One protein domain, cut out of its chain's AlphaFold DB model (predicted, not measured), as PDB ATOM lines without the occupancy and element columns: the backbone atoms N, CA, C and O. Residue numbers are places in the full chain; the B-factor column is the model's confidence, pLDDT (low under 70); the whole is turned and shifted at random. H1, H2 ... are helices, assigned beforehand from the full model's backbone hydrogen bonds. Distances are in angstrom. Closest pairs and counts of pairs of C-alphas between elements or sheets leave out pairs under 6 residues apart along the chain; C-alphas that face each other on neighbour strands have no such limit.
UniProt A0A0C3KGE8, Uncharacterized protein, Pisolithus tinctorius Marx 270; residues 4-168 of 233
ATOM      1  N   ARG A   4     -54.010   7.109 -23.976       66.25
ATOM      2  CA  ARG A   4     -53.837   5.896 -23.171       66.25
ATOM      3  C   ARG A   4     -53.943   4.629 -24.020       66.25
ATOM      4  O   ARG A   4     -53.123   3.728 -23.881       66.25
ATOM      5  N   THR A   5     -54.926   4.557 -24.916       65.00
ATOM      6  CA  THR A   5     -55.120   3.403 -25.805       65.00
ATOM      7  C   THR A   5     -53.967   3.261 -26.797       65.00
ATOM      8  O   THR A   5     -53.488   2.150 -26.996       65.00
ATOM      9  N   ALA A   6     -53.475   4.368 -27.365       65.56
ATOM     10  CA  ALA A   6     -52.314   4.357 -28.258       65.56
ATOM     11  C   ALA A   6     -51.045   3.861 -27.539       65.56
ATOM     12  O   ALA A   6     -50.344   2.987 -28.050       65.56
ATOM     13  N   ASN A   7     -50.801   4.325 -26.310       78.25
ATOM     14  CA  ASN A   7     -49.657   3.892 -25.504       78.25
ATOM     15  C   ASN A   7     -49.722   2.399 -25.143       78.25
ATOM     16  O   ASN A   7     -48.710   1.704 -25.214       78.25
ATOM     17  N   LEU A   8     -50.906   1.877 -24.807       77.38
ATOM     18  CA  LEU A   8     -51.088   0.444 -24.551       77.38
ATOM     19  C   LEU A   8     -50.897  -0.401 -25.820       77.38
ATOM     20  O   LEU A   8     -50.340  -1.496 -25.749       77.38
ATOM     21  N   SER A   9     -51.300   0.100 -26.988       79.69
ATOM     22  CA  SER A   9     -51.022  -0.565 -28.265       79.69
ATOM     23  C   SER A   9     -49.520  -0.638 -28.557       79.69
ATOM     24  O   SER A   9     -49.037  -1.708 -28.926       79.69
ATOM     25  N   TYR A  10     -48.767   0.441 -28.320       85.50
ATOM     26  CA  TYR A  10     -47.308   0.443 -28.484       85.50
ATOM     27  C   TYR A  10     -46.607  -0.504 -27.508       85.50
ATOM     28  O   TYR A  10     -45.777  -1.309 -27.923       85.50
ATOM     29  N   LEU A  11     -46.990  -0.489 -26.230       86.38
ATOM     30  CA  LEU A  11     -46.449  -1.415 -25.231       86.38
ATOM     31  C   LEU A  11     -46.751  -2.877 -25.585       86.38
ATOM     32  O   LEU A  11     -45.874  -3.734 -25.494       86.38
ATOM     33  N   SER A  12     -47.963  -3.161 -26.067       84.75
ATOM     34  CA  SER A  12     -48.318  -4.492 -26.563       84.75
ATOM     35  C   SER A  12     -47.451  -4.896 -27.760       84.75
ATOM     36  O   SER A  12     -46.989  -6.034 -27.819       84.75
ATOM     37  N   MET A  13     -47.198  -3.982 -28.698       85.62
ATOM     38  CA  MET A  13     -46.353  -4.233 -29.867       85.62
ATOM     39  C   MET A  13     -44.908  -4.559 -29.466       85.62
ATOM     40  O   MET A  13     -44.363  -5.558 -29.932       85.62
ATOM     41  N   ILE A  14     -44.331  -3.790 -28.537       87.81
ATOM     42  CA  ILE A  14     -42.992  -4.028 -27.979       87.81
ATOM     43  C   ILE A  14     -42.917  -5.416 -27.329       87.81
ATOM     44  O   ILE A  14     -42.045  -6.214 -27.666       87.81
ATOM     45  N   ILE A  15     -43.857  -5.749 -26.436       89.12
ATOM     46  CA  ILE A  15     -43.843  -7.034 -25.716       89.12
ATOM     47  C   ILE A  15     -44.001  -8.215 -26.685       89.12
ATOM     48  O   ILE A  15     -43.337  -9.242 -26.527       89.12
ATOM     49  N   GLN A  16     -44.850  -8.088 -27.711       85.25
ATOM     50  CA  GLN A  16     -44.987  -9.124 -28.738       85.25
ATOM     51  C   GLN A  16     -43.722  -9.269 -29.579       85.25
ATOM     52  O   GLN A  16     -43.301 -10.399 -29.833       85.25
ATOM     53  N   TYR A  17     -43.102  -8.156 -29.974       85.69
ATOM     54  CA  TYR A  17     -41.857  -8.158 -30.737       85.69
ATOM     55  C   TYR A  17     -40.741  -8.869 -29.967       85.69
ATOM     56  O   TYR A  17     -40.196  -9.856 -30.461       85.69
ATOM     57  N   ILE A  18     -40.489  -8.472 -28.715       87.19
ATOM     58  CA  ILE A  18     -39.509  -9.127 -27.831       87.19
ATOM     59  C   ILE A  18     -39.843 -10.618 -27.656       87.19
ATOM     60  O   ILE A  18     -38.968 -11.482 -27.722       87.19
ATOM     61  N   GLY A  19     -41.127 -10.960 -27.516       86.56
ATOM     62  CA  GLY A  19     -41.586 -12.348 -27.459       86.56
ATOM     63  C   GLY A  19     -41.204 -13.188 -28.674       86.56
ATOM     64  O   GLY A  19     -40.726 -14.316 -28.528       86.56
ATOM     65  N   VAL A  20     -41.390 -12.644 -29.876       82.69
ATOM     66  CA  VAL A  20     -40.987 -13.299 -31.128       82.69
ATOM     67  C   VAL A  20     -39.469 -13.450 -31.193       82.69
ATOM     68  O   VAL A  20     -38.978 -14.514 -31.584       82.69
ATOM     69  N   ARG A  21     -38.727 -12.421 -30.776       83.19
ATOM     70  CA  ARG A  21     -37.261 -12.419 -30.763       83.19
ATOM     71  C   ARG A  21     -36.695 -13.509 -29.883       83.19
ATOM     72  O   ARG A  21     -35.899 -14.310 -30.372       83.19
ATOM     73  N   PHE A  22     -37.163 -13.593 -28.643       86.31
ATOM     74  CA  PHE A  22     -36.753 -14.639 -27.718       86.31
ATOM     75  C   PHE A  22     -37.135 -16.027 -28.212       86.31
ATOM     76  O   PHE A  22     -36.292 -16.916 -28.211       86.31
ATOM     77  N   ARG A  23     -38.353 -16.219 -28.734       82.94
ATOM     78  CA  ARG A  23     -38.756 -17.505 -29.323       82.94
ATOM     79  C   ARG A  23     -37.811 -17.939 -30.447       82.94
ATOM     80  O   ARG A  23     -37.388 -19.092 -30.474       82.94
ATOM     81  N   ARG A  24     -37.486 -17.038 -31.377       79.25
ATOM     82  CA  ARG A  24     -36.588 -17.338 -32.505       79.25
ATOM     83  C   ARG A  24     -35.155 -17.588 -32.052       79.25
ATOM     84  O   ARG A  24     -34.538 -18.520 -32.553       79.25
ATOM     85  N   PHE A  25     -34.670 -16.812 -31.090       81.50
ATOM     86  CA  PHE A  25     -33.365 -17.012 -30.472       81.50
ATOM     87  C   PHE A  25     -33.271 -18.381 -29.794       81.50
ATOM     88  O   PHE A  25     -32.409 -19.171 -30.162       81.50
ATOM     89  N   THR A  26     -34.196 -18.724 -28.890       82.50
ATOM     90  CA  THR A  26     -34.207 -20.034 -28.221       82.50
ATOM     91  C   THR A  26     -34.290 -21.170 -29.237       82.50
ATOM     92  O   THR A  26     -33.540 -22.137 -29.133       82.50
ATOM     93  N   TYR A  27     -35.132 -21.033 -30.270       80.50
ATOM     94  CA  TYR A  27     -35.200 -22.014 -31.354       80.50
ATOM     95  C   TYR A  27     -33.858 -22.162 -32.082       80.50
ATOM     96  O   TYR A  27     -33.391 -23.278 -32.295       80.50
ATOM     97  N   ALA A  28     -33.216 -21.050 -32.445       76.06
ATOM     98  CA  ALA A  28     -31.920 -21.059 -33.114       76.06
ATOM     99  C   ALA A  28     -30.832 -21.704 -32.244       76.06
ATOM    100  O   ALA A  28     -30.040 -22.484 -32.763       76.06
ATOM    101  N   LEU A  29     -30.832 -21.449 -30.931       77.62
ATOM    102  CA  LEU A  29     -29.900 -22.080 -29.995       77.62
ATOM    103  C   LEU A  29     -30.106 -23.585 -29.880       77.62
ATOM    104  O   LEU A  29     -29.139 -24.338 -29.885       77.62
ATOM    105  N   GLN A  30     -31.352 -24.043 -29.823       78.75
ATOM    106  CA  GLN A  30     -31.651 -25.476 -29.775       78.75
ATOM    107  C   GLN A  30     -31.237 -26.187 -31.069       78.75
ATOM    108  O   GLN A  30     -30.764 -27.324 -31.039       78.75
ATOM    109  N   GLN A  31     -31.354 -25.497 -32.207       73.56
ATOM    110  CA  GLN A  31     -30.850 -25.966 -33.500       73.56
ATOM    111  C   GLN A  31     -29.315 -25.867 -33.614       73.56
ATOM    112  O   GLN A  31     -28.713 -26.526 -34.463       73.56
ATOM    113  N   ALA A  32     -28.656 -25.068 -32.766       62.88
ATOM    114  CA  ALA A  32     -27.208 -24.864 -32.744       62.88
ATOM    115  C   ALA A  32     -26.403 -26.000 -32.083       62.88
ATOM    116  O   ALA A  32     -25.178 -25.928 -32.033       62.88
ATOM    117  N   ASN A  33     -27.040 -27.123 -31.735       53.88
ATOM    118  CA  ASN A  33     -26.347 -28.415 -31.578       53.88
ATOM    119  C   ASN A  33     -25.649 -28.892 -32.874       53.88
ATOM    120  O   ASN A  33     -24.982 -29.927 -32.893       53.88
ATOM    121  N   ASN A  34     -25.788 -28.133 -33.962       50.19
ATOM    122  CA  ASN A  34     -25.002 -28.242 -35.176       50.19
ATOM    123  C   ASN A  34     -23.699 -27.414 -35.034       50.19
ATOM    124  O   ASN A  34     -23.785 -26.193 -34.889       50.19
ATOM    125  N   PRO A  35     -22.492 -28.013 -35.118       45.41
ATOM    126  CA  PRO A  35     -21.204 -27.349 -34.840       45.41
ATOM    127  C   PRO A  35     -20.860 -26.138 -35.735       45.41
ATOM    128  O   PRO A  35     -19.861 -25.461 -35.502       45.41
ATOM    129  N   SER A  36     -21.678 -25.849 -36.749       46.12
ATOM    130  CA  SER A  36     -21.585 -24.668 -37.616       46.12
ATOM    131  C   SER A  36     -22.242 -23.408 -37.031       46.12
ATOM    132  O   SER A  36     -21.932 -22.308 -37.479       46.12
ATOM    133  N   ASN A  37     -23.121 -23.545 -36.033       53.78
ATOM    134  CA  ASN A  37     -23.839 -22.432 -35.411       53.78
ATOM    135  C   ASN A  37     -23.140 -22.041 -34.107       53.78
ATOM    136  O   ASN A  37     -23.565 -22.416 -33.016       53.78
ATOM    137  N   ARG A  38     -22.029 -21.304 -34.202       58.44
ATOM    138  CA  ARG A  38     -21.430 -20.711 -33.002       58.44
ATOM    139  C   ARG A  38     -22.343 -19.614 -32.476       58.44
ATOM    140  O   ARG A  38     -22.713 -18.699 -33.207       58.44
ATOM    141  N   LEU A  39     -22.667 -19.729 -31.194       63.28
ATOM    142  CA  LEU A  39     -23.192 -18.634 -30.398       63.28
ATOM    143  C   LEU A  39     -22.272 -17.410 -30.548       63.28
ATOM    144  O   LEU A  39     -21.050 -17.574 -30.460       63.28
ATOM    145  N   PRO A  40     -22.821 -16.205 -30.771       66.12
ATOM    146  CA  PRO A  40     -22.061 -14.975 -30.591       66.12
ATOM    147  C   PRO A  40     -21.480 -14.939 -29.182       66.12
ATOM    148  O   PRO A  40     -22.127 -15.397 -28.241       66.12
ATOM    149  N   ASN A  41     -20.288 -14.372 -29.020       68.19
ATOM    150  CA  ASN A  41     -19.638 -14.293 -27.708       68.19
ATOM    151  C   ASN A  41     -20.439 -13.449 -26.692       68.19
ATOM    152  O   ASN A  41     -20.205 -13.553 -25.495       68.19
ATOM    153  N   ASP A  42     -21.369 -12.620 -27.162       74.38
ATOM    154  CA  ASP A  42     -22.138 -11.628 -26.411       74.38
ATOM    155  C   ASP A  42     -23.627 -11.991 -26.251       74.38
ATOM    156  O   ASP A  42     -24.414 -11.193 -25.741       74.38
ATOM    157  N   TRP A  43     -24.040 -13.203 -26.644       79.94
ATOM    158  CA  TRP A  43     -25.446 -13.634 -26.611       79.94
ATOM    159  C   TRP A  43     -26.127 -13.390 -25.254       79.94
ATOM    160  O   TRP A  43     -27.305 -13.036 -25.187       79.94
ATOM    161  N   TYR A  44     -25.382 -13.576 -24.163       83.19
ATOM    162  CA  TYR A  44     -25.885 -13.424 -22.805       83.19
ATOM    163  C   TYR A  44     -26.216 -11.961 -22.486       83.19
ATOM    164  O   TYR A  44     -27.289 -11.676 -21.950       83.19
ATOM    165  N   GLN A  45     -25.351 -11.029 -22.896       80.62
ATOM    166  CA  GLN A  45     -25.582  -9.588 -22.766       80.62
ATOM    167  C   GLN A  45     -26.795  -9.152 -23.591       80.62
ATOM    168  O   GLN A  45     -27.635  -8.388 -23.118       80.62
ATOM    169  N   GLN A  46     -26.964  -9.710 -24.790       79.81
ATOM    170  CA  GLN A  46     -28.138  -9.426 -25.610       79.81
ATOM    171  C   GLN A  46     -29.443  -9.880 -24.928       79.81
ATOM    172  O   GLN A  46     -30.423  -9.135 -24.911       79.81
ATOM    173  N   VAL A  47     -29.460 -11.060 -24.291       84.94
ATOM    174  CA  VAL A  47     -30.618 -11.520 -23.499       84.94
ATOM    175  C   VAL A  47     -30.868 -10.623 -22.282       84.94
ATOM    176  O   VAL A  47     -32.026 -10.350 -21.953       84.94
ATOM    177  N   GLN A  48     -29.812 -10.135 -21.623       85.06
ATOM    178  CA  GLN A  48     -29.928  -9.185 -20.513       85.06
ATOM    179  C   GLN A  48     -30.610  -7.884 -20.939       85.06
ATOM    180  O   GLN A  48     -31.547  -7.451 -20.264       85.06
ATOM    181  N   VAL A  49     -30.191  -7.299 -22.062       83.81
ATOM    182  CA  VAL A  49     -30.765  -6.051 -22.582       83.81
ATOM    183  C   VAL A  49     -32.236  -6.234 -22.944       83.81
ATOM    184  O   VAL A  49     -33.083  -5.497 -22.449       83.81
ATOM    185  N   GLU A  50     -32.585  -7.267 -23.708       86.25
ATOM    186  CA  GLU A  50     -33.982  -7.557 -24.072       86.25
ATOM    187  C   GLU A  50     -34.870  -7.765 -22.840       86.25
ATOM    188  O   GLU A  50     -36.002  -7.278 -22.759       86.25
ATOM    189  N   THR A  51     -34.337  -8.458 -21.831       88.44
ATOM    190  CA  THR A  51     -35.031  -8.661 -20.559       88.44
ATOM    191  C   THR A  51     -35.219  -7.337 -19.821       88.44
ATOM    192  O   THR A  51     -36.265  -7.114 -19.208       88.44
ATOM    193  N   HIS A  52     -34.227  -6.447 -19.864       86.62
ATOM    194  CA  HIS A  52     -34.317  -5.122 -19.270       86.62
ATOM    195  C   HIS A  52     -35.407  -4.278 -19.942       86.62
ATOM    196  O   HIS A  52     -36.258  -3.723 -19.245       86.62
ATOM    197  N   ILE A  53     -35.464  -4.260 -21.276       88.19
ATOM    198  CA  ILE A  53     -36.518  -3.559 -22.028       88.19
ATOM    199  C   ILE A  53     -37.892  -4.138 -21.719       88.19
ATOM    200  O   ILE A  53     -38.840  -3.395 -21.464       88.19
ATOM    201  N   LEU A  54     -38.011  -5.465 -21.660       90.31
ATOM    202  CA  LEU A  54     -39.260  -6.114 -21.285       90.31
ATOM    203  C   LEU A  54     -39.709  -5.704 -19.873       90.31
ATOM    204  O   LEU A  54     -40.887  -5.408 -19.670       90.31
ATOM    205  N   LYS A  55     -38.785  -5.619 -18.905       88.56
ATOM    206  CA  LYS A  55     -39.077  -5.104 -17.554       88.56
ATOM    207  C   LYS A  55     -39.558  -3.655 -17.593       88.56
ATOM    208  O   LYS A  55     -40.547  -3.345 -16.933       88.56
ATOM    209  N   GLN A  56     -38.904  -2.786 -18.364       88.56
ATOM    210  CA  GLN A  56     -39.314  -1.386 -18.513       88.56
ATOM    211  C   GLN A  56     -40.711  -1.262 -19.138       88.56
ATOM    212  O   GLN A  56     -41.547  -0.503 -18.642       88.56
ATOM    213  N   ALA A  57     -41.004  -2.044 -20.182       87.94
ATOM    214  CA  ALA A  57     -42.319  -2.073 -20.814       87.94
ATOM    215  C   ALA A  57     -43.402  -2.503 -19.811       87.94
ATOM    216  O   ALA A  57     -44.432  -1.844 -19.694       87.94
ATOM    217  N   LEU A  58     -43.154  -3.560 -19.032       87.06
ATOM    218  CA  LEU A  58     -44.086  -4.043 -18.008       87.06
ATOM    219  C   LEU A  58     -44.262  -3.055 -16.850       87.06
ATOM    220  O   LEU A  58     -45.388  -2.837 -16.407       87.06
ATOM    221  N   ALA A  59     -43.187  -2.407 -16.397       85.19
ATOM    222  CA  ALA A  59     -43.271  -1.341 -15.402       85.19
ATOM    223  C   ALA A  59     -44.142  -0.182 -15.911       85.19
ATOM    224  O   ALA A  59     -45.000   0.311 -15.186       85.19
ATOM    225  N   THR A  60     -43.996   0.182 -17.186       84.19
ATOM    226  CA  THR A  60     -44.836   1.196 -17.837       84.19
ATOM    227  C   THR A  60     -46.295   0.731 -17.966       84.19
ATOM    228  O   THR A  60     -47.222   1.513 -17.796       84.19
ATOM    229  N   CYS A  61     -46.551  -0.557 -18.204       81.31
ATOM    230  CA  CYS A  61     -47.918  -1.092 -18.165       81.31
ATOM    231  C   CYS A  61     -48.542  -0.933 -16.768       81.31
ATOM    232  O   CYS A  61     -49.702  -0.527 -16.649       81.31
ATOM    233  N   ASN A  62     -47.755  -1.192 -15.719       77.81
ATOM    234  CA  ASN A  62     -48.189  -1.048 -14.332       77.81
ATOM    235  C   ASN A  62     -48.495   0.411 -13.967       77.81
ATOM    236  O   ASN A  62     -49.490   0.649 -13.288       77.81
ATOM    237  N   THR A  63     -47.721   1.393 -14.452       78.44
ATOM    238  CA  THR A  63     -48.044   2.818 -14.229       78.44
ATOM    239  C   THR A  63     -49.363   3.222 -14.889       78.44
ATOM    240  O   THR A  63     -50.080   4.071 -14.367       78.44
ATOM    241  N   TYR A  64     -49.747   2.564 -15.988       72.56
ATOM    242  CA  TYR A  64     -51.066   2.708 -16.611       72.56
ATOM    243  C   TYR A  64     -52.161   1.830 -15.982       72.56
ATOM    244  O   TYR A  64     -53.273   1.757 -16.524       72.56
ATOM    245  N   GLY A  65     -51.867   1.144 -14.873       69.62
ATOM    246  CA  GLY A  65     -52.795   0.253 -14.178       69.62
ATOM    247  C   GLY A  65     -53.271  -0.904 -15.050       69.62
ATOM    248  O   GLY A  65     -54.426  -1.299 -14.954       69.62
ATOM    249  N   THR A  66     -52.431  -1.389 -15.968       72.56
ATOM    250  CA  THR A  66     -52.784  -2.428 -16.943       72.56
ATOM    251  C   THR A  66     -51.857  -3.627 -16.805       72.56
ATOM    252  O   THR A  66     -50.639  -3.488 -16.842       72.56
ATOM    253  N   ILE A  67     -52.429  -4.830 -16.729       76.06
ATOM    254  CA  ILE A  67     -51.659  -6.076 -16.728       76.06
ATOM    255  C   ILE A  67     -51.623  -6.627 -18.156       76.06
ATOM    256  O   ILE A  67     -52.655  -7.004 -18.717       76.06
ATOM    257  N   MET A  68     -50.429  -6.686 -18.748       78.00
ATOM    258  CA  MET A  68     -50.222  -7.296 -20.064       78.00
ATOM    259  C   MET A  68     -49.805  -8.759 -19.946       78.00
ATOM    260  O   MET A  68     -49.034  -9.138 -19.067       78.00
ATOM    261  N   LYS A  69     -50.299  -9.598 -20.863       80.62
ATOM    262  CA  LYS A  69     -49.796 -10.968 -21.008       80.62
ATOM    263  C   LYS A  69     -48.438 -10.947 -21.694       80.62
ATOM    264  O   LYS A  69     -48.300 -10.332 -22.741       80.62
ATOM    265  N   VAL A  70     -47.472 -11.679 -21.155       82.25
ATOM    266  CA  VAL A  70     -46.146 -11.837 -21.764       82.25
ATOM    267  C   VAL A  70     -46.091 -13.169 -22.521       82.25
ATOM    268  O   VAL A  70     -46.529 -14.183 -21.968       82.25
ATOM    269  N   PRO A  71     -45.573 -13.207 -23.764       84.31
ATOM    270  CA  PRO A  71     -45.329 -14.455 -24.489       84.31
ATOM    271  C   PRO A  71     -44.473 -15.442 -23.683       84.31
ATOM    272  O   PRO A  71     -43.513 -15.043 -23.035       84.31
ATOM    273  N   HIS A  72     -44.786 -16.736 -23.743       83.75
ATOM    274  CA  HIS A  72     -44.283 -17.751 -22.816       83.75
ATOM    275  C   HIS A  72     -42.765 -17.798 -22.753       83.75
ATOM    276  O   HIS A  72     -42.224 -17.719 -21.659       83.75
ATOM    277  N   VAL A  73     -42.087 -17.871 -23.900       85.75
ATOM    278  CA  VAL A  73     -40.616 -17.918 -23.937       85.75
ATOM    279  C   VAL A  73     -40.017 -16.667 -23.289       85.75
ATOM    280  O   VAL A  73     -39.111 -16.777 -22.474       85.75
ATOM    281  N   ALA A  74     -40.570 -15.486 -23.579       88.38
ATOM    282  CA  ALA A  74     -40.134 -14.241 -22.953       88.38
ATOM    283  C   ALA A  74     -40.404 -14.212 -21.448       88.38
ATOM    284  O   ALA A  74     -39.577 -13.726 -20.687       88.38
ATOM    285  N   ASN A  75     -41.543 -14.751 -21.014       87.75
ATOM    286  CA  ASN A  75     -41.898 -14.833 -19.604       87.75
ATOM    287  C   ASN A  75     -40.958 -15.764 -18.829       87.75
ATOM    288  O   ASN A  75     -40.564 -15.431 -17.717       87.75
ATOM    289  N   GLU A  76     -40.594 -16.910 -19.407       88.12
ATOM    290  CA  GLU A  76     -39.629 -17.832 -18.801       88.12
ATOM    291  C   GLU A  76     -38.263 -17.156 -18.692       88.12
ATOM    292  O   GLU A  76     -37.742 -17.016 -17.589       88.12
ATOM    293  N   LEU A  77     -37.722 -16.623 -19.792       88.69
ATOM    294  CA  LEU A  77     -36.424 -15.939 -19.759       88.69
ATOM    295  C   LEU A  77     -36.419 -14.760 -18.779       88.69
ATOM    296  O   LEU A  77     -35.478 -14.623 -18.002       88.69
ATOM    297  N   LEU A  78     -37.491 -13.964 -18.737       88.94
ATOM    298  CA  LEU A  78     -37.656 -12.895 -17.757       88.94
ATOM    299  C   LEU A  78     -37.595 -13.419 -16.318       88.94
ATOM    300  O   LEU A  78     -36.898 -12.831 -15.493       88.94
ATOM    301  N   TRP A  79     -38.312 -14.502 -16.012       85.75
ATOM    302  CA  TRP A  79     -38.348 -15.100 -14.677       85.75
ATOM    303  C   TRP A  79     -36.960 -15.594 -14.250       85.75
ATOM    304  O   TRP A  79     -36.477 -15.219 -13.180       85.75
ATOM    305  N   TRP A  80     -36.276 -16.345 -15.116       83.75
ATOM    306  CA  TRP A  80     -34.939 -16.879 -14.831       83.75
ATOM    307  C   TRP A  80     -33.885 -15.779 -14.684       83.75
ATOM    308  O   TRP A  80     -33.055 -15.838 -13.776       83.75
ATOM    309  N   MET A  81     -33.955 -14.736 -15.510       83.31
ATOM    310  CA  MET A  81     -33.039 -13.597 -15.442       83.31
ATOM    311  C   MET A  81     -33.314 -12.664 -14.258       83.31
ATOM    312  O   MET A  81     -32.397 -12.013 -13.766       83.31
ATOM    313  N   ALA A  82     -34.566 -12.536 -13.811       74.50
ATOM    314  CA  ALA A  82     -34.943 -11.591 -12.760       74.50
ATOM    315  C   ALA A  82     -34.849 -12.161 -11.344       74.50
ATOM    316  O   ALA A  82     -34.523 -11.414 -10.428       74.50
ATOM    317  N   ILE A  83     -35.174 -13.441 -11.155       64.88
ATOM    318  CA  ILE A  83     -35.331 -14.029  -9.815       64.88
ATOM    319  C   ILE A  83     -34.093 -14.810  -9.392       64.88
ATOM    320  O   ILE A  83     -33.764 -14.834  -8.210       64.88
ATOM    321  N   GLN A  84     -33.393 -15.434 -10.338       60.44
ATOM    322  CA  GLN A  84     -32.311 -16.357 -10.000       60.44
ATOM    323  C   GLN A  84     -30.905 -15.777 -10.185       60.44
ATOM    324  O   GLN A  84     -29.949 -16.462  -9.839       60.44
ATOM    325  N   ASN A  85     -30.761 -14.543 -10.702       66.00
ATOM    326  CA  ASN A  85     -29.460 -13.939 -11.051       66.00
ATOM    327  C   ASN A  85     -28.531 -14.962 -11.730       66.00
ATOM    328  O   ASN A  85     -27.369 -15.135 -11.357       66.00
ATOM    329  N   MET A  86     -29.107 -15.706 -12.676       71.50
ATOM    330  CA  MET A  86     -28.482 -16.874 -13.278       71.50
ATOM    331  C   MET A  86     -27.205 -16.508 -14.017       71.50
ATOM    332  O   MET A  86     -27.171 -15.531 -14.756       71.50
ATOM    333  N   GLY A  87     -26.175 -17.339 -13.874       80.19
ATOM    334  CA  GLY A  87     -25.010 -17.282 -14.748       80.19
ATOM    335  C   GLY A  87     -25.338 -17.765 -16.164       80.19
ATOM    336  O   GLY A  87     -26.285 -18.525 -16.381       80.19
ATOM    337  N   GLU A  88     -24.499 -17.366 -17.117       84.19
ATOM    338  CA  GLU A  88     -24.603 -17.699 -18.543       84.19
ATOM    339  C   GLU A  88     -24.860 -19.197 -18.807       84.19
ATOM    340  O   GLU A  88     -25.766 -19.566 -19.555       84.19
ATOM    341  N   THR A  89     -24.105 -20.078 -18.146       83.38
ATOM    342  CA  THR A  89     -24.175 -21.535 -18.346       83.38
ATOM    343  C   THR A  89     -25.508 -22.138 -17.915       83.38
ATOM    344  O   THR A  89     -26.035 -23.029 -18.581       83.38
ATOM    345  N   ALA A  90     -26.070 -21.655 -16.812       85.19
ATOM    346  CA  ALA A  90     -27.320 -22.170 -16.276       85.19
ATOM    347  C   ALA A  90     -28.529 -21.643 -17.061       85.19
ATOM    348  O   ALA A  90     -29.471 -22.395 -17.314       85.19
ATOM    349  N   LEU A  91     -28.464 -20.395 -17.539       87.12
ATOM    350  CA  LEU A  91     -29.448 -19.880 -18.488       87.12
ATOM    351  C   LEU A  91     -29.433 -20.687 -19.793       87.12
ATOM    352  O   LEU A  91     -30.493 -21.041 -20.306       87.12
ATOM    353  N   LEU A  92     -28.244 -21.011 -20.311       85.69
ATOM    354  CA  LEU A  92     -28.112 -21.824 -21.517       85.69
ATOM    355  C   LEU A  92     -28.730 -23.216 -21.330       85.69
ATOM    356  O   LEU A  92     -29.490 -23.659 -22.189       85.69
ATOM    357  N   ALA A  93     -28.456 -23.882 -20.204       84.88
ATOM    358  CA  ALA A  93     -29.058 -25.177 -19.886       84.88
ATOM    359  C   ALA A  93     -30.594 -25.101 -19.884       84.88
ATOM    360  O   ALA A  93     -31.253 -25.916 -20.525       84.88
ATOM    361  N   HIS A  94     -31.161 -24.065 -19.260       87.75
ATOM    362  CA  HIS A  94     -32.606 -23.859 -19.257       87.75
ATOM    363  C   HIS A  94     -33.178 -23.629 -20.669       87.75
ATOM    364  O   HIS A  94     -34.181 -24.235 -21.043       87.75
ATOM    365  N   ILE A  95     -32.520 -22.796 -21.484       86.62
ATOM    366  CA  ILE A  95     -32.892 -22.562 -22.889       86.62
ATOM    367  C   ILE A  95     -32.918 -23.882 -23.668       86.62
ATOM    368  O   ILE A  95     -33.824 -24.082 -24.475       86.62
ATOM    369  N   MET A  96     -31.964 -24.789 -23.436       84.94
ATOM    370  CA  MET A  96     -31.915 -26.081 -24.134       84.94
ATOM    371  C   MET A  96     -33.100 -26.989 -23.791       84.94
ATOM    372  O   MET A  96     -33.551 -27.750 -24.644       84.94
ATOM    373  N   GLU A  97     -33.633 -26.885 -22.576       86.25
ATOM    374  CA  GLU A  97     -34.775 -27.677 -22.106       86.25
ATOM    375  C   GLU A  97     -36.132 -27.034 -22.430       86.25
ATOM    376  O   GLU A  97     -37.174 -27.695 -22.375       86.25
ATOM    377  N   LEU A  98     -36.144 -25.743 -22.778       85.56
ATOM    378  CA  LEU A  98     -37.374 -24.994 -22.989       85.56
ATOM    379  C   LEU A  98     -38.162 -25.520 -24.196       85.56
ATOM    380  O   LEU A  98     -37.677 -25.541 -25.324       85.56
ATOM    381  N   ASN A  99     -39.438 -25.857 -24.025       80.62
ATOM    382  CA  ASN A  99     -40.261 -26.242 -25.168       80.62
ATOM    383  C   ASN A  99     -40.710 -25.009 -25.974       80.62
ATOM    384  O   ASN A  99     -41.783 -24.454 -25.757       80.62
ATOM    385  N   VAL A 100     -39.906 -24.596 -26.954       75.88
ATOM    386  CA  VAL A 100     -40.180 -23.411 -27.790       75.88
ATOM    387  C   VAL A 100     -41.443 -23.562 -28.646       75.88
ATOM    388  O   VAL A 100     -42.095 -22.568 -28.986       75.88
ATOM    389  N   LEU A 101     -41.816 -24.805 -28.969       70.75
ATOM    390  CA  LEU A 101     -43.038 -25.137 -29.705       70.75
ATOM    391  C   LEU A 101     -44.284 -25.108 -28.814       70.75
ATOM    392  O   LEU A 101     -45.405 -25.096 -29.326       70.75
ATOM    393  N   GLN A 102     -44.117 -25.075 -27.489       69.62
ATOM    394  CA  GLN A 102     -45.226 -24.913 -26.565       69.62
ATOM    395  C   GLN A 102     -45.780 -23.494 -26.683       69.62
ATOM    396  O   GLN A 102     -45.263 -22.529 -26.123       69.62
ATOM    397  N   VAL A 103     -46.882 -23.367 -27.418       60.53
ATOM    398  CA  VAL A 103     -47.668 -22.135 -27.474       60.53
ATOM    399  C   VAL A 103     -48.823 -22.275 -26.492       60.53
ATOM    400  O   VAL A 103     -49.705 -23.120 -26.673       60.53
ATOM    401  N   LYS A 104     -48.839 -21.468 -25.423       64.69
ATOM    402  CA  LYS A 104     -49.959 -21.503 -24.470       64.69
ATOM    403  C   LYS A 104     -51.237 -21.068 -25.193       64.69
ATOM    404  O   LYS A 104     -51.222 -20.178 -26.038       64.69
ATOM    405  N   ARG A 105     -52.386 -21.659 -24.843       53.69
ATOM    406  CA  ARG A 105     -53.683 -21.419 -25.519       53.69
ATOM    407  C   ARG A 105     -54.068 -19.928 -25.615       53.69
ATOM    408  O   ARG A 105     -54.816 -19.548 -26.509       53.69
ATOM    409  N   GLY A 106     -53.560 -19.091 -24.703       56.31
ATOM    410  CA  GLY A 106     -53.745 -17.635 -24.703       56.31
ATOM    411  C   GLY A 106     -52.854 -16.851 -25.678       56.31
ATOM    412  O   GLY A 106     -53.241 -15.754 -26.064       56.31
ATOM    413  N   GLU A 107     -51.719 -17.406 -26.103       61.28
ATOM    414  CA  GLU A 107     -50.802 -16.804 -27.084       61.28
ATOM    415  C   GLU A 107     -51.262 -17.029 -28.515       61.28
ATOM    416  O   GLU A 107     -51.203 -16.106 -29.317       61.28
ATOM    417  N   VAL A 108     -51.792 -18.219 -28.823       57.25
ATOM    418  CA  VAL A 108     -52.268 -18.572 -30.177       57.25
ATOM    419  C   VAL A 108     -53.305 -17.568 -30.697       57.25
ATOM    420  O   VAL A 108     -53.373 -17.311 -31.890       57.25
ATOM    421  N   ARG A 109     -54.110 -16.976 -29.803       56.19
ATOM    422  CA  ARG A 109     -55.119 -15.964 -30.161       56.19
ATOM    423  C   ARG A 109     -54.584 -14.534 -30.250       56.19
ATOM    424  O   ARG A 109     -55.302 -13.679 -30.751       56.19
ATOM    425  N   ARG A 110     -53.405 -14.251 -29.690       59.56
ATOM    426  CA  ARG A 110     -52.900 -12.879 -29.483       59.56
ATOM    427  C   ARG A 110     -51.548 -12.603 -30.118       59.56
ATOM    428  O   ARG A 110     -51.088 -11.478 -30.046       59.56
ATOM    429  N   MET A 111     -50.910 -13.606 -30.702       60.41
ATOM    430  CA  MET A 111     -49.654 -13.445 -31.416       60.41
ATOM    431  C   MET A 111     -49.909 -13.683 -32.895       60.41
ATOM    432  O   MET A 111     -50.272 -14.789 -33.297       60.41
ATOM    433  N   ILE A 112     -49.727 -12.640 -33.701       56.62
ATOM    434  CA  ILE A 112     -49.824 -12.755 -35.156       56.62
ATOM    435  C   ILE A 112     -48.631 -13.573 -35.664       56.62
ATOM    436  O   ILE A 112     -47.491 -13.375 -35.234       56.62
ATOM    437  N   HIS A 113     -48.893 -14.509 -36.582       51.66
ATOM    438  CA  HIS A 113     -47.847 -15.154 -37.369       51.66
ATOM    439  C   HIS A 113     -47.188 -14.109 -38.260       51.66
ATOM    440  O   HIS A 113     -47.734 -13.701 -39.278       51.66
ATOM    441  N   THR A 114     -46.013 -13.662 -37.854       49.56
ATOM    442  CA  THR A 114     -45.223 -12.695 -38.602       49.56
ATOM    443  C   THR A 114     -44.186 -13.388 -39.470       49.56
ATOM    444  O   THR A 114     -43.643 -14.441 -39.117       49.56
ATOM    445  N   GLY A 115     -43.953 -12.783 -40.635       46.88
ATOM    446  CA  GLY A 115     -43.050 -13.249 -41.683       46.88
ATOM    447  C   GLY A 115     -41.572 -13.325 -41.265       46.88
ATOM    448  O   GLY A 115     -41.240 -13.279 -40.072       46.88
ATOM    449  N   PRO A 116     -40.651 -13.510 -42.227       51.75
ATOM    450  CA  PRO A 116     -39.223 -13.640 -41.937       51.75
ATOM    451  C   PRO A 116     -38.720 -12.426 -41.149       51.75
ATOM    452  O   PRO A 116     -39.123 -11.297 -41.416       51.75
ATOM    453  N   MET A 117     -37.880 -12.661 -40.132       56.94
ATOM    454  CA  MET A 117     -37.281 -11.552 -39.387       56.94
ATOM    455  C   MET A 117     -36.392 -10.765 -40.345       56.94
ATOM    456  O   MET A 117     -35.625 -11.414 -41.059       56.94
ATOM    457  N   PRO A 118     -36.448  -9.423 -40.359       51.19
ATOM    458  CA  PRO A 118     -35.592  -8.639 -41.241       51.19
ATOM    459  C   PRO A 118     -34.109  -8.953 -41.001       51.19
ATOM    460  O   PRO A 118     -33.341  -9.041 -41.956       51.19
ATOM    461  N   HIS A 119     -33.729  -9.252 -39.751       53.25
ATOM    462  CA  HIS A 119     -32.383  -9.677 -39.378       53.25
ATOM    463  C   HIS A 119     -32.425 -10.773 -38.304       53.25
ATOM    464  O   HIS A 119     -33.263 -10.746 -37.399       53.25
ATOM    465  N   THR A 120     -31.495 -11.724 -38.360       57.09
ATOM    466  CA  THR A 120     -31.134 -12.571 -37.218       57.09
ATOM    467  C   THR A 120     -30.454 -11.669 -36.195       57.09
ATOM    468  O   THR A 120     -29.249 -11.442 -36.244       57.09
ATOM    469  N   TRP A 121     -31.249 -11.058 -35.319       60.84
ATOM    470  CA  TRP A 121     -30.787 -10.027 -34.387       60.84
ATOM    471  C   TRP A 121     -29.630 -10.494 -33.491       60.84
ATOM    472  O   TRP A 121     -28.738  -9.710 -33.196       60.84
ATOM    473  N   TRP A 122     -29.582 -11.795 -33.187       59.62
ATOM    474  CA  TRP A 122     -28.479 -12.471 -32.496       59.62
ATOM    475  C   TRP A 122     -27.276 -12.799 -33.399       59.62
ATOM    476  O   TRP A 122     -26.441 -13.608 -33.039       59.62
ATOM    477  N   THR A 123     -27.191 -12.271 -34.616       53.12
ATOM    478  CA  THR A 123     -26.035 -12.450 -35.519       53.12
ATOM    479  C   THR A 123     -25.537 -11.123 -36.086       53.12
ATOM    480  O   THR A 123     -24.772 -11.128 -37.049       53.12
ATOM    481  N   ARG A 124     -25.989  -9.982 -35.535       49.38
ATOM    482  CA  ARG A 124     -25.417  -8.686 -35.917       49.38
ATOM    483  C   ARG A 124     -23.905  -8.734 -35.704       49.38
ATOM    484  O   ARG A 124     -23.420  -9.324 -34.742       49.38
ATOM    485  N   ASP A 125     -23.191  -8.141 -36.653       42.22
ATOM    486  CA  ASP A 125     -21.740  -8.029 -36.628       42.22
ATOM    487  C   ASP A 125     -21.322  -7.384 -35.289       42.22
ATOM    488  O   ASP A 125     -21.846  -6.315 -34.959       42.22
ATOM    489  N   PRO A 126     -20.433  -8.008 -34.490       43.16
ATOM    490  CA  PRO A 126     -20.016  -7.486 -33.184       43.16
ATOM    491  C   PRO A 126     -19.377  -6.088 -33.257       43.16
ATOM    492  O   PRO A 126     -19.212  -5.421 -32.242       43.16
ATOM    493  N   THR A 127     -19.053  -5.606 -34.458       40.88
ATOM    494  CA  THR A 127     -18.632  -4.222 -34.721       40.88
ATOM    495  C   THR A 127     -19.754  -3.178 -34.581       40.88
ATOM    496  O   THR A 127     -19.462  -1.990 -34.499       40.88
ATOM    497  N   HIS A 128     -21.021  -3.598 -34.498       43.31
ATOM    498  CA  HIS A 128     -22.195  -2.750 -34.239       43.31
ATOM    499  C   HIS A 128     -22.764  -2.921 -32.816       43.31
ATOM    500  O   HIS A 128     -23.941  -2.644 -32.577       43.31
ATOM    501  N   LEU A 129     -21.938  -3.377 -31.867       46.81
ATOM    502  CA  LEU A 129     -22.298  -3.440 -30.444       46.81
ATOM    503  C   LEU A 129     -22.243  -2.085 -29.731       46.81
ATOM    504  O   LEU A 129     -22.816  -1.961 -28.648       46.81
ATOM    505  N   ASP A 130     -21.625  -1.074 -30.348       43.22
ATOM    506  CA  ASP A 130     -21.627   0.314 -29.879       43.22
ATOM    507  C   ASP A 130     -23.058   0.887 -29.943       43.22
ATOM    508  O   ASP A 130     -23.435   1.583 -30.884       43.22
ATOM    509  N   GLY A 131     -23.897   0.538 -28.964       50.34
ATOM    510  CA  GLY A 131     -25.261   1.057 -28.825       50.34
ATOM    511  C   GLY A 131     -26.246   0.155 -28.076       50.34
ATOM    512  O   GLY A 131     -27.250   0.655 -27.577       50.34
ATOM    513  N   TYR A 132     -25.979  -1.149 -27.938       51.47
ATOM    514  CA  TYR A 132     -26.954  -2.068 -27.326       51.47
ATOM    515  C   TYR A 132     -27.039  -1.948 -25.793       51.47
ATOM    516  O   TYR A 132     -28.064  -2.287 -25.207       51.47
ATOM    517  N   ASP A 133     -26.019  -1.377 -25.146       53.34
ATOM    518  CA  ASP A 133     -26.065  -0.997 -23.724       53.34
ATOM    519  C   ASP A 133     -27.064   0.144 -23.440       53.34
ATOM    520  O   ASP A 133     -27.395   0.413 -22.284       53.34
ATOM    521  N   CYS A 134     -27.557   0.820 -24.486       54.88
ATOM    522  CA  CYS A 134     -28.426   1.992 -24.389       54.88
ATOM    523  C   CYS A 134     -29.764   1.826 -25.112       54.88
ATOM    524  O   CYS A 134     -30.405   2.832 -25.417       54.88
ATOM    525  N   TRP A 135     -30.202   0.591 -25.374       70.62
ATOM    526  CA  TRP A 135     -31.460   0.406 -26.082       70.62
ATOM    527  C   TRP A 135     -32.646   0.966 -25.306       70.62
ATOM    528  O   TRP A 135     -32.802   0.741 -24.107       70.62
ATOM    529  N   SER A 136     -33.482   1.722 -26.001       81.06
ATOM    530  CA  SER A 136     -34.652   2.389 -25.448       81.06
ATOM    531  C   SER A 136     -35.944   1.729 -25.929       81.06
ATOM    532  O   SER A 136     -35.999   1.069 -26.971       81.06
ATOM    533  N   LEU A 137     -37.032   1.944 -25.184       83.81
ATOM    534  CA  LEU A 137     -38.373   1.533 -25.618       83.81
ATOM    535  C   LEU A 137     -38.750   2.139 -26.981       83.81
ATOM    536  O   LEU A 137     -39.499   1.515 -27.725       83.81
ATOM    537  N   GLU A 138     -38.240   3.330 -27.306       85.00
ATOM    538  CA  GLU A 138     -38.509   4.025 -28.567       85.00
ATOM    539  C   GLU A 138     -37.823   3.345 -29.759       85.00
ATOM    540  O   GLU A 138     -38.469   3.094 -30.776       85.00
ATOM    541  N   GLU A 139     -36.556   2.955 -29.618       84.69
ATOM    542  CA  GLU A 139     -35.829   2.222 -30.663       84.69
ATOM    543  C   GLU A 139     -36.446   0.845 -30.917       84.69
ATOM    544  O   GLU A 139     -36.666   0.450 -32.063       84.69
ATOM    545  N   VAL A 140     -36.806   0.132 -29.846       85.00
ATOM    546  CA  VAL A 140     -37.462  -1.179 -29.949       85.00
ATOM    547  C   VAL A 140     -38.860  -1.039 -30.554       85.00
ATOM    548  O   VAL A 140     -39.285  -1.904 -31.319       85.00
ATOM    549  N   LEU A 141     -39.579   0.049 -30.257       86.00
ATOM    550  CA  LEU A 141     -40.865   0.349 -30.885       86.00
ATOM    551  C   LEU A 141     -40.709   0.595 -32.386       86.00
ATOM    552  O   LEU A 141     -41.539   0.119 -33.157       86.00
ATOM    553  N   GLN A 142     -39.667   1.314 -32.803       83.81
ATOM    554  CA  GLN A 142     -39.412   1.574 -34.215       83.81
ATOM    555  C   GLN A 142     -39.113   0.274 -34.976       83.81
ATOM    556  O   GLN A 142     -39.756   0.003 -35.991       83.81
ATOM    557  N   GLU A 143     -38.246  -0.591 -34.437       83.25
ATOM    558  CA  GLU A 143     -38.011  -1.920 -35.019       83.25
ATOM    559  C   GLU A 143     -39.289  -2.775 -35.030       83.25
ATOM    560  O   GLU A 143     -39.567  -3.485 -35.998       83.25
ATOM    561  N   ALA A 144     -40.099  -2.707 -33.971       82.94
ATOM    562  CA  ALA A 144     -41.351  -3.449 -33.905       82.94
ATOM    563  C   ALA A 144     -42.346  -2.969 -34.974       82.94
ATOM    564  O   ALA A 144     -42.995  -3.795 -35.615       82.94
ATOM    565  N   LYS A 145     -42.439  -1.658 -35.225       81.25
ATOM    566  CA  LYS A 145     -43.269  -1.094 -36.303       81.25
ATOM    567  C   LYS A 145     -42.826  -1.582 -37.681       81.25
ATOM    568  O   LYS A 145     -43.672  -1.943 -38.496       81.25
ATOM    569  N   GLU A 146     -41.521  -1.655 -37.920       80.00
ATOM    570  CA  GLU A 146     -40.946  -2.210 -39.154       80.00
ATOM    571  C   GLU A 146     -41.171  -3.724 -39.279       80.00
ATOM    572  O   GLU A 146     -41.366  -4.257 -40.371       80.00
ATOM    573  N   PHE A 147     -41.188  -4.440 -38.159       77.62
ATOM    574  CA  PHE A 147     -41.478  -5.867 -38.137       77.62
ATOM    575  C   PHE A 147     -42.962  -6.174 -38.392       77.62
ATOM    576  O   PHE A 147     -43.299  -7.152 -39.062       77.62
ATOM    577  N   PHE A 148     -43.851  -5.327 -37.878       76.31
ATOM    578  CA  PHE A 148     -45.301  -5.430 -38.016       76.31
ATOM    579  C   PHE A 148     -45.853  -4.500 -39.114       76.31
ATOM    580  O   PHE A 148     -46.951  -3.951 -38.978       76.31
ATOM    581  N   VAL A 149     -45.112  -4.323 -40.217       67.94
ATOM    582  CA  VAL A 149     -45.547  -3.506 -41.366       67.94
ATOM    583  C   VAL A 149     -46.934  -3.944 -41.843       67.94
ATOM    584  O   VAL A 149     -47.181  -5.122 -42.097       67.94
ATOM    585  N   GLY A 150     -47.847  -2.976 -41.964       57.41
ATOM    586  CA  GLY A 150     -49.241  -3.195 -42.365       57.41
ATOM    587  C   GLY A 150     -50.247  -3.283 -41.211       57.41
ATOM    588  O   GLY A 150     -51.450  -3.221 -41.466       57.41
ATOM    589  N   VAL A 151     -49.791  -3.348 -39.952       59.78
ATOM    590  CA  VAL A 151     -50.678  -3.327 -38.774       59.78
ATOM    591  C   VAL A 151     -51.256  -1.929 -38.485       59.78
ATOM    592  O   VAL A 151     -52.349  -1.817 -37.930       59.78
ATOM    593  N   GLU A 152     -50.587  -0.853 -38.915       48.97
ATOM    594  CA  GLU A 152     -51.100   0.523 -38.782       48.97
ATOM    595  C   GLU A 152     -51.996   0.979 -39.959       48.97
ATOM    596  O   GLU A 152     -52.783   1.909 -39.797       48.97
ATOM    597  N   GLU A 153     -51.988   0.299 -41.116       44.94
ATOM    598  CA  GLU A 153     -52.723   0.730 -42.328       44.94
ATOM    599  C   GLU A 153     -54.046  -0.029 -42.580       44.94
ATOM    600  O   GLU A 153     -54.440  -0.314 -43.713       44.94
ATOM    601  N   GLY A 154     -54.786  -0.334 -41.510       41.16
ATOM    602  CA  GLY A 154     -56.232  -0.583 -41.603       41.16
ATOM    603  C   GLY A 154     -56.694  -1.961 -42.095       41.16
ATOM    604  O   GLY A 154     -57.866  -2.089 -42.451       41.16
ATOM    605  N   LYS A 155     -55.840  -2.997 -42.102       48.41
ATOM    606  CA  LYS A 155     -56.262  -4.371 -42.466       48.41
ATOM    607  C   LYS A 155     -56.232  -5.389 -41.326       48.41
ATOM    608  O   LYS A 155     -57.152  -6.194 -41.248       48.41
ATOM    609  N   GLU A 156     -55.262  -5.331 -40.415       52.22
ATOM    610  CA  GLU A 156     -55.199  -6.214 -39.241       52.22
ATOM    611  C   GLU A 156     -54.592  -5.461 -38.056       52.22
ATOM    612  O   GLU A 156     -53.423  -5.100 -38.083       52.22
ATOM    613  N   SER A 157     -55.369  -5.210 -37.000       59.69
ATOM    614  CA  SER A 157     -54.824  -4.661 -35.754       59.69
ATOM    615  C   SER A 157     -54.137  -5.772 -34.960       59.69
ATOM    616  O   SER A 157     -54.771  -6.796 -34.692       59.69
ATOM    617  N   LEU A 158     -52.893  -5.554 -34.517       68.25
ATOM    618  CA  LEU A 158     -52.229  -6.419 -33.538       68.25
ATOM    619  C   LEU A 158     -53.150  -6.582 -32.323       68.25
ATOM    620  O   LEU A 158     -53.461  -5.580 -31.671       68.25
ATOM    621  N   PRO A 159     -53.615  -7.805 -32.008       67.12
ATOM    622  CA  PRO A 159     -54.482  -8.004 -30.865       67.12
ATOM    623  C   PRO A 159     -53.718  -7.590 -29.603       67.12
ATOM    624  O   PRO A 159     -52.595  -8.061 -29.385       67.12
ATOM    625  N   PRO A 160     -54.288  -6.702 -28.772       69.19
ATOM    626  CA  PRO A 160     -53.624  -6.261 -27.563       69.19
ATOM    627  C   PRO A 160     -53.392  -7.446 -26.625       69.19
ATOM    628  O   PRO A 160     -54.217  -8.355 -26.482       69.19
ATOM    629  N   LEU A 161     -52.240  -7.442 -25.959       71.19
ATOM    630  CA  LEU A 161     -51.902  -8.479 -24.988       71.19
ATOM    631  C   LEU A 161     -52.746  -8.390 -23.709       71.19
ATOM    632  O   LEU A 161     -52.891  -9.397 -23.012       71.19
ATOM    633  N   CYS A 162     -53.357  -7.240 -23.425       68.06
ATOM    634  CA  CYS A 162     -54.369  -7.071 -22.387       68.06
ATOM    635  C   CYS A 162     -55.784  -7.297 -22.956       68.06
ATOM    636  O   CYS A 162     -56.103  -6.847 -24.052       68.06
ATOM    637  N   ASP A 163     -56.648  -7.997 -22.208       58.94
ATOM    638  CA  ASP A 163     -58.092  -7.896 -22.466       58.94
ATOM    639  C   ASP A 163     -58.595  -6.670 -21.705       58.94
ATOM    640  O   ASP A 163     -58.875  -6.778 -20.512       58.94
ATOM    641  N   MET A 164     -58.707  -5.519 -22.367       51.12
ATOM    642  CA  MET A 164     -59.326  -4.340 -21.743       51.12
ATOM    643  C   MET A 164     -60.771  -4.649 -21.307       51.12
ATOM    644  O   MET A 164     -61.168  -4.277 -20.210       51.12
ATOM    645  N   ASP A 165     -61.501  -5.454 -22.087       50.38
ATOM    646  CA  ASP A 165     -62.895  -5.846 -21.811       50.38
ATOM    647  C   ASP A 165     -63.055  -6.873 -20.673       50.38
ATOM    648  O   ASP A 165     -64.174  -7.208 -20.283       50.38
ATOM    649  N   ARG A 166     -61.953  -7.442 -20.162       50.22
ATOM    650  CA  ARG A 166     -61.970  -8.445 -19.078       50.22
ATOM    651  C   ARG A 166     -61.047  -8.101 -17.924       50.22
ATOM    652  O   ARG A 166     -60.830  -8.957 -17.062       50.22
ATOM    653  N   MET A 167     -60.484  -6.897 -17.896       52.50
ATOM    654  CA  MET A 167     -59.794  -6.450 -16.701       52.50
ATOM    655  C   MET A 167     -60.866  -6.341 -15.613       52.50
ATOM    656  O   MET A 167     -61.831  -5.605 -15.814       52.50
ATOM    657  N   PRO A 168     -60.792  -7.123 -14.523       52.75
ATOM    658  CA  PRO A 168     -61.865  -7.152 -13.551       52.75
ATOM    659  C   PRO A 168     -61.688  -5.915 -12.675       52.75
ATOM    660  O   PRO A 168     -61.186  -6.022 -11.559       52.75
TER     661      PRO A 168
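Overview. This is residues 4 to 168 of the 233 residues of an uncharacterized protein of Pisolithus tinctorius Marx 270 (UniProt A0A0C3KGE8). Long helix H1 runs through the middle, in a hairpin with H2; H3 crosses this pair on one side, H5 on the opposite side, and H4 crosses H1 near its last residues. The 165 printed residues have five named helices, H1 to H5 in order, no named strand; the class is all helix, with 82 residues, under half, in named elements. The whole is compact, radius of gyration of the C-alphas 15.8 A, spanning 47 by 31 by 29 A.

Along the chain. H1, residues 4 to 31, begins at C-alpha 4 (-53.837, 5.896, -23.171) and spans 40.6 A. H2, 43 to 63, spans 30.6 A; H3, 72 to 83, 16.2 A; H4, 88 to 97, 14.7 A. H5, 137 to 147, spans 14.9 A, ending at C-alpha 147 (-41.478, -5.867, -38.137).

Arrangement. The hub, H1, touches H2 with residues 8 to 18 alone, closest C-alphas Leu 11 and Ala 57, 6.1 A, opposite ways at a shallow tilt of 24 degrees. Every helix has each O i to N i+4 pair within hydrogen-bond range.

Size, cuts and confidence. Residues 98 to 136 form a long link; pLDDT is under 70 at 102 to 134. The printed part has no cut.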